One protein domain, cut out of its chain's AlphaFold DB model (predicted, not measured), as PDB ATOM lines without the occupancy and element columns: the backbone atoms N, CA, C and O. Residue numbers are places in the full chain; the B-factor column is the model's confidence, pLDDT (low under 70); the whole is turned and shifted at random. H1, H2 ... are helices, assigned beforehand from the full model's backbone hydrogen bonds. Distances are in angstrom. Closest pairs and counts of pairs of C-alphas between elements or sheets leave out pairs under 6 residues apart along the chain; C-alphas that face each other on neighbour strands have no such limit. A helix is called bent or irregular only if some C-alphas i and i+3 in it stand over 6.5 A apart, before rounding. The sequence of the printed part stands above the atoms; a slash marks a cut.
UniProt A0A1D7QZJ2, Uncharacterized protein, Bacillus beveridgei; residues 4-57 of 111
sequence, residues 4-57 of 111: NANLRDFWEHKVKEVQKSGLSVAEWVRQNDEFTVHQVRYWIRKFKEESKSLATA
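This is residues 4 to 57 of the 111 residues of an uncharacterized protein of Bacillus beveridgei (UniProt A0A1D7QZJ2). Two long helices cross nearly at right angles, the middle of H1 packing on the first half of H3, and the short helix H2 folds back beside the beginning of H3 as the other arm of a small helical hairpin. The last part of H3, residues 48 to 57, sticks out as a free arm and makes much of the length, and residues 30 to 35, at the turn from H2 towards H3, stand free too. The printed part has 54 residues with three named helices, in the order H1, H2, H3, and no named strand; the class is all helix. It is only just compact, close to loose, with a radius of gyration of the C-alphas of 11.8 A, and it is elongated, spanning 38 by 24 by 18 A.

The longest helix, H3, holds residues 37 to 57 and measures 31.0 A from its first to its last C-alpha, from Val 37 at (-32.736, 34.995, -10.834) to Ala 57 at (-19.978, 49.165, -35.305). H1 holds residues 4 to 21 and measures 25.9 A, beginning at C-alpha 4 at (-14.901, 29.597, -19.966). H2 holds residues 25 to 31 and measures 10.0 A. H3 is neither bent nor irregular, but only just: C-alphas 54 and 57 are 6.2 A apart.

H3 touches H1 with residues 40 to 44 alone, and H1 touches H3 with residues 11 to 15 alone. Their closest C-alphas, those of Val 15 and Ile 44, are 6.3 A apart. The lines of H1 and H3 stand about perpendicular, at 80 degrees. H3 touches H2 with residues 37 to 41 alone, and the closest C-alphas of the two, those of Ala 26 and Val 37, are 6.0 A apart. H2 and H3 form a helical hairpin and run opposite ways at a steep tilt of 42 degrees. H1 and H2 only just touch, and only at the corner by their link, with 3 pairs of C-alphas within 8 A; on H1 residues 18 to 21 alone take part. The closest C-alphas of H1 and H2, those of Val 18 and Trp 28, are 6.7 A apart, and the two helices stand about perpendicular, at 90 degrees. Every O i to N i+4 pair is within hydrogen-bond range in H1 and H2, and 16 of 17 are in H3.

The two C-alphas farthest apart, those of Asp 33 and Ala 57, are 38.5 A apart. Without the stretches that stand free, the body has 38 residues and spans 27 by 18 by 14 A. The printed part has no cut, and the links H1 to H2 and H2 to H3 are both tight, with 3 and 5 residues between the helices. The mean pLDDT of the printed part is 88.1; it is under 70 at residues 4 to 5 and 53 to 57.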
ATOM      1  N   ASN A   4     -14.075  28.420 -19.701       63.09
ATOM      2  CA  ASN A   4     -14.901  29.597 -19.966       63.09
ATOM      3  C   ASN A   4     -15.771  29.455 -21.225       63.09
ATOM      4  O   ASN A   4     -16.873  30.000 -21.254       63.09
ATOM      5  N   ALA A   5     -15.311  28.711 -22.238       65.06
ATOM      6  CA  ALA A   5     -16.084  28.467 -23.460       65.06
ATOM      7  C   ALA A   5     -17.303  27.578 -23.164       65.06
ATOM      8  O   ALA A   5     -18.432  27.955 -23.459       65.06
ATOM      9  N   ASN A   6     -17.085  26.483 -22.427       78.12
ATOM     10  CA  ASN A   6     -18.151  25.558 -22.027       78.12
ATOM     11  C   ASN A   6     -19.239  26.238 -21.181       78.12
ATOM     12  O   ASN A   6     -20.419  25.922 -21.310       78.12
ATOM     13  N   LEU A   7     -18.851  27.183 -20.317       87.25
ATOM     14  CA  LEU A   7     -19.803  27.933 -19.501       87.25
ATOM     15  C   LEU A   7     -20.664  28.867 -20.360       87.25
ATOM     16  O   LEU A   7     -21.864  28.980 -20.124       87.25
ATOM     17  N   ARG A   8     -20.067  29.530 -21.356       90.31
ATOM     18  CA  ARG A   8     -20.797  30.427 -22.257       90.31
ATOM     19  C   ARG A   8     -21.845  29.663 -23.061       90.31
ATOM     20  O   ARG A   8     -22.997  30.085 -23.073       90.31
ATOM     21  N   ASP A   9     -21.462  28.544 -23.668       91.12
ATOM     22  CA  ASP A   9     -22.361  27.739 -24.505       91.12
ATOM     23  C   ASP A   9     -23.536  27.181 -23.692       91.12
ATOM     24  O   ASP A   9     -24.688  27.218 -24.132       91.12
ATOM     25  N   PHE A  10     -23.262  26.748 -22.456       93.12
ATOM     26  CA  PHE A  10     -24.294  26.337 -21.507       93.12
ATOM     27  C   PHE A  10     -25.314  27.457 -21.255       93.12
ATOM     28  O   PHE A  10     -26.522  27.250 -21.386       93.12
ATOM     29  N   TRP A  11     -24.841  28.663 -20.933       94.81
ATOM     30  CA  TRP A  11     -25.727  29.792 -20.655       94.81
ATOM     31  C   TRP A  11     -26.455  30.299 -21.895       94.81
ATOM     32  O   TRP A  11     -27.592  30.752 -21.781       94.81
ATOM     33  N   GLU A  12     -25.858  30.185 -23.078       93.94
ATOM     34  CA  GLU A  12     -26.531  30.514 -24.331       93.94
ATOM     35  C   GLU A  12     -27.733  29.590 -24.571       93.94
ATOM     36  O   GLU A  12     -28.814  30.058 -24.939       93.94
ATOM     37  N   HIS A  13     -27.582  28.292 -24.293       94.00
ATOM     38  CA  HIS A  13     -28.694  27.348 -24.344       94.00
ATOM     39  C   HIS A  13     -29.782  27.709 -23.325       94.00
ATOM     40  O   HIS A  13     -30.946  27.855 -23.699       94.00
ATOM     41  N   LYS A  14     -29.406  27.956 -22.061       93.94
ATOM     42  CA  LYS A  14     -30.363  28.308 -20.998       93.94
ATOM     43  C   LYS A  14     -31.124  29.597 -21.281       93.94
ATOM     44  O   LYS A  14     -32.336  29.647 -21.091       93.94
ATOM     45  N   VAL A  15     -30.462  30.629 -21.797       94.44
ATOM     46  CA  VAL A  15     -31.136  31.879 -22.170       94.44
ATOM     47  C   VAL A  15     -32.141  31.655 -23.304       94.44
ATOM     48  O   VAL A  15     -33.235  32.220 -23.256       94.44
ATOM     49  N   LYS A  16     -31.832  30.792 -24.283       94.62
ATOM     50  CA  LYS A  16     -32.790  30.405 -25.333       94.62
ATOM     51  C   LYS A  16     -33.984  29.638 -24.761       94.62
ATOM     52  O   LYS A  16     -35.102  29.877 -25.206       94.62
ATOM     53  N   GLU A  17     -33.781  28.757 -23.783       94.38
ATOM     54  CA  GLU A  17     -34.881  28.067 -23.089       94.38
ATOM     55  C   GLU A  17     -35.792  29.053 -22.345       94.38
ATOM     56  O   GLU A  17     -37.009  29.004 -22.514       94.38
ATOM     57  N   VAL A  18     -35.214  30.005 -21.601       94.38
ATOM     58  CA  VAL A  18     -35.972  31.063 -20.910       94.38
ATOM     59  C   VAL A  18     -36.802  31.869 -21.913       94.38
ATOM     60  O   VAL A  18     -38.001  32.039 -21.718       94.38
ATOM     61  N   GLN A  19     -36.201  32.318 -23.017       91.75
ATOM     62  CA  GLN A  19     -36.901  33.096 -24.048       91.75
ATOM     63  C   GLN A  19     -38.016  32.298 -24.732       91.75
ATOM     64  O   GLN A  19     -39.098  32.835 -24.955       91.75
ATOM     65  N   LYS A  20     -37.779  31.014 -25.033       94.31
ATOM     66  CA  LYS A  20     -38.787  30.121 -25.626       94.31
ATOM     67  C   LYS A  20     -39.937  29.808 -24.674       94.31
ATOM     68  O   LYS A  20     -41.046  29.586 -25.145       94.31
ATOM     69  N   SER A  21     -39.682  29.787 -23.366       92.06
ATOM     70  CA  SER A  21     -40.717  29.507 -22.367       92.06
ATOM     71  C   SER A  21     -41.802  30.587 -22.311       92.06
ATOM     72  O   SER A  21     -42.917  30.303 -21.887       92.06
ATOM     73  N   GLY A  22     -41.486  31.826 -22.712       93.00
ATOM     74  CA  GLY A  22     -42.390  32.976 -22.596       93.00
ATOM     75  C   GLY A  22     -42.667  33.425 -21.154       93.00
ATOM     76  O   GLY A  22     -43.405  34.386 -20.951       93.00
ATOM     77  N   LEU A  23     -42.074  32.761 -20.159       92.94
ATOM     78  CA  LEU A  23     -42.218  33.083 -18.742       92.94
ATOM     79  C   LEU A  23     -41.325  34.258 -18.343       92.94
ATOM     80  O   LEU A  23     -40.283  34.524 -18.953       92.94
ATOM     81  N   SER A  24     -41.679  34.932 -17.248       94.50
ATOM     82  CA  SER A  24     -40.730  35.835 -16.604       94.50
ATOM     83  C   SER A  24     -39.553  35.044 -16.018       94.50
ATOM     84  O   SER A  24     -39.684  33.889 -15.617       94.50
ATOM     85  N   VAL A  25     -38.385  35.685 -15.886       93.69
ATOM     86  CA  VAL A  25     -37.198  35.037 -15.291       93.69
ATOM     87  C   VAL A  25     -37.482  34.502 -13.882       93.69
ATOM     88  O   VAL A  25     -36.943  33.471 -13.496       93.69
ATOM     89  N   ALA A  26     -38.325  35.193 -13.108       94.50
ATOM     90  CA  ALA A  26     -38.682  34.757 -11.763       94.50
ATOM     91  C   ALA A  26     -39.521  33.472 -11.781       94.50
ATOM     92  O   ALA A  26     -39.276  32.579 -10.979       94.50
ATOM     93  N   GLU A  27     -40.485  33.361 -12.696       95.69
ATOM     94  CA  GLU A  27     -41.313  32.159 -12.847       95.69
ATOM     95  C   GLU A  27     -40.514  30.987 -13.408       95.69
ATOM     96  O   GLU A  27     -40.642  29.874 -12.910       95.69
ATOM     97  N   TRP A  28     -39.639  31.242 -14.382       96.12
ATOM     98  CA  TRP A  28     -38.769  30.211 -14.937       96.12
ATOM     99  C   TRP A  28     -37.820  29.641 -13.877       96.12
ATOM    100  O   TRP A  28     -37.661  28.427 -13.786       96.12
ATOM    101  N   VAL A  29     -37.245  30.496 -13.025       95.38
ATOM    102  CA  VAL A  29     -36.391  30.057 -11.908       95.38
ATOM    103  C   VAL A  29     -37.172  29.250 -10.871       95.38
ATOM    104  O   VAL A  29     -36.656  28.251 -10.398       95.38
ATOM    105  N   ARG A  30     -38.431  29.595 -10.569       94.88
ATOM    106  CA  ARG A  30     -39.278  28.776  -9.672       94.88
ATOM    107  C   ARG A  30     -39.559  27.369 -10.207       94.88
ATOM    108  O   ARG A  30     -39.947  26.503  -9.441       94.88
ATOM    109  N   GLN A  31     -39.455  27.163 -11.520       94.50
ATOM    110  CA  GLN A  31     -39.587  25.841 -12.144       94.50
ATOM    111  C   GLN A  31     -38.234  25.126 -12.281       94.50
ATOM    112  O   GLN A  31     -38.197  23.943 -12.601       94.50
ATOM    113  N   ASN A  32     -37.129  25.846 -12.071       90.12
ATOM    114  CA  ASN A  32     -35.762  25.376 -12.255       90.12
ATOM    115  C   ASN A  32     -34.911  25.851 -11.065       90.12
ATOM    116  O   ASN A  32     -34.072  26.747 -11.207       90.12
ATOM    117  N   ASP A  33     -35.143  25.243  -9.898       84.62
ATOM    118  CA  ASP A  33     -34.566  25.638  -8.599       84.62
ATOM    119  C   ASP A  33     -33.024  25.581  -8.540       84.62
ATOM    120  O   ASP A  33     -32.404  26.095  -7.610       84.62
ATOM    121  N   GLU A  34     -32.382  24.992  -9.551       90.25
ATOM    122  CA  GLU A  34     -30.923  24.953  -9.712       90.25
ATOM    123  C   GLU A  34     -30.308  26.319 -10.074       90.25
ATOM    124  O   GLU A  34     -29.092  26.501  -9.971       90.25
ATOM    125  N   PHE A  35     -31.120  27.291 -10.506       92.38
ATOM    126  CA  PHE A  35     -30.642  28.594 -10.972       92.38
ATOM    127  C   PHE A  35     -31.152  29.738 -10.109       92.38
ATOM    128  O   PHE A  35     -32.280  29.749  -9.637       92.38
ATOM    129  N   THR A  36     -30.345  30.788  -9.977       94.69
ATOM    130  CA  THR A  36     -30.801  32.031  -9.347       94.69
ATOM    131  C   THR A  36     -31.281  33.037 -10.391       94.69
ATOM    132  O   THR A  36     -30.727  33.154 -11.490       94.69
ATOM    133  N   VAL A  37     -32.262  33.864 -10.012       94.81
ATOM    134  CA  VAL A  37     -32.736  34.995 -10.834       94.81
ATOM    135  C   VAL A  37     -31.579  35.908 -11.243       94.81
ATOM    136  O   VAL A  37     -31.549  36.408 -12.368       94.81
ATOM    137  N   HIS A  38     -30.613  36.113 -10.346       94.88
ATOM    138  CA  HIS A  38     -29.454  36.953 -10.610       94.88
ATOM    139  C   HIS A  38     -28.580  36.394 -11.740       94.88
ATOM    140  O   HIS A  38     -28.270  37.131 -12.676       94.88
ATOM    141  N   GLN A  39     -28.231  35.104 -11.698       94.00
ATOM    142  CA  GLN A  39     -27.411  34.471 -12.736       94.00
ATOM    143  C   GLN A  39     -28.090  34.546 -14.106       94.00
ATOM    144  O   GLN A  39     -27.469  34.966 -15.081       94.00
ATOM    145  N   VAL A  40     -29.382  34.214 -14.174       94.88
ATOM    146  CA  VAL A  40     -30.128  34.226 -15.440       94.88
ATOM    147  C   VAL A  40     -30.197  35.645 -16.012       94.88
ATOM    148  O   VAL A  40     -29.898  35.861 -17.186       94.88
ATOM    149  N   ARG A  41     -30.506  36.651 -15.180       96.00
ATOM    150  CA  ARG A  41     -30.521  38.061 -15.610       96.00
ATOM    151  C   ARG A  41     -29.150  38.553 -16.056       96.00
ATOM    152  O   ARG A  41     -29.074  39.293 -17.036       96.00
ATOM    153  N   TYR A  42     -28.089  38.159 -15.355       95.44
ATOM    154  CA  TYR A  42     -26.722  38.507 -15.727       95.44
ATOM    155  C   TYR A  42     -26.409  38.036 -17.151       95.44
ATOM    156  O   TYR A  42     -25.981  38.844 -17.973       95.44
ATOM    157  N   TRP A  43     -26.689  36.769 -17.469       95.56
ATOM    158  CA  TRP A  43     -26.395  36.211 -18.790       95.56
ATOM    159  C   TRP A  43     -27.288  36.767 -19.898       95.56
ATOM    160  O   TRP A  43     -26.781  37.080 -20.973       95.56
ATOM    161  N   ILE A  44     -28.579  36.999 -19.631       94.94
ATOM    162  CA  ILE A  44     -29.468  37.696 -20.578       94.94
ATOM    163  C   ILE A  44     -28.907  39.081 -20.917       94.94
ATOM    164  O   ILE A  44     -28.812  39.444 -22.091       94.94
ATOM    165  N   ARG A  45     -28.520  39.857 -19.897       94.56
ATOM    166  CA  ARG A  45     -27.946  41.192 -20.093       94.56
ATOM    167  C   ARG A  45     -26.639  41.118 -20.876       94.56
ATOM    168  O   ARG A  45     -26.483  41.859 -21.839       94.56
ATOM    169  N   LYS A  46     -25.745  40.199 -20.509       93.00
ATOM    170  CA  LYS A  46     -24.450  40.014 -21.167       93.00
ATOM    171  C   LYS A  46     -24.597  39.717 -22.661       93.00
ATOM    172  O   LYS A  46     -23.981  40.400 -23.471       93.00
ATOM    173  N   PHE A  47     -25.468  38.785 -23.050       92.81
ATOM    174  CA  PHE A  47     -25.697  38.488 -24.471       92.81
ATOM    175  C   PHE A  47     -26.387  39.637 -25.223       92.81
ATOM    176  O   PHE A  47     -26.126  39.858 -26.409       92.81
ATOM    177  N   LYS A  48     -27.234  40.420 -24.544       90.81
ATOM    178  CA  LYS A  48     -27.825  41.636 -25.120       90.81
ATOM    179  C   LYS A  48     -26.774  42.726 -25.358       90.81
ATOM    180  O   LYS A  48     -26.814  43.407 -26.376       90.81
ATOM    181  N   GLU A  49     -25.839  42.903 -24.432       88.94
ATOM    182  CA  GLU A  49     -24.733  43.855 -24.571       88.94
ATOM    183  C   GLU A  49     -23.748  43.419 -25.664       88.94
ATOM    184  O   GLU A  49     -23.344  44.250 -26.467       88.94
ATOM    185  N   GLU A  50     -23.424  42.125 -25.762       86.88
ATOM    186  CA  GLU A  50     -22.582  41.577 -26.841       86.88
ATOM    187  C   GLU A  50     -23.221  41.782 -28.225       86.88
ATOM    188  O   GLU A  50     -22.566  42.273 -29.142       86.88
ATOM    189  N   SER A  51     -24.513  41.469 -28.373       82.06
ATOM    190  CA  SER A  51     -25.242  41.698 -29.633       82.06
ATOM    191  C   SER A  51     -25.363  43.180 -29.975       82.06
ATOM    192  O   SER A  51     -25.238  43.543 -31.144       82.06
ATOM    193  N   LYS A  52     -25.527  44.048 -28.967       77.56
ATOM    194  CA  LYS A  52     -25.467  45.494 -29.168       77.56
ATOM    195  C   LYS A  52     -24.084  45.904 -29.659       77.56
ATOM    196  O   LYS A  52     -24.017  46.495 -30.716       77.56
ATOM    197  N   SER A  53     -22.998  45.525 -28.988       67.12
ATOM    198  CA  SER A  53     -21.627  45.862 -29.402       67.12
ATOM    199  C   SER A  53     -21.293  45.428 -30.836       67.12
ATOM    200  O   SER A  53     -20.582  46.152 -31.526       67.12
ATOM    201  N   LEU A  54     -21.838  44.299 -31.306       63.47
ATOM    202  CA  LEU A  54     -21.717  43.863 -32.704       63.47
ATOM    203  C   LEU A  54     -22.521  44.748 -33.676       63.47
ATOM    204  O   LEU A  54     -22.058  45.009 -34.781       63.47
ATOM    205  N   ALA A  55     -23.693  45.240 -33.265       59.62
ATOM    206  CA  ALA A  55     -24.504  46.195 -34.028       59.62
ATOM    207  C   ALA A  55     -24.002  47.656 -33.917       59.62
ATOM    208  O   ALA A  55     -24.293  48.485 -34.771       59.62
ATOM    209  N   THR A  56     -23.226  47.981 -32.878       49.34
ATOM    210  CA  THR A  56     -22.682  49.316 -32.569       49.34
ATOM    211  C   THR A  56     -21.437  49.660 -33.392       49.34
ATOM    212  O   THR A  56     -20.923  50.765 -33.256       49.34
ATOM    213  N   ALA A  57     -20.984  48.789 -34.302       53.72
ATOM    214  CA  ALA A  57     -19.978  49.165 -35.305       53.72
ATOM    215  C   ALA A  57     -20.395  50.406 -36.135       53.72
ATOM    216  O   ALA A  57     -19.537  51.055 -36.725       53.72
TER     217      ALA A  57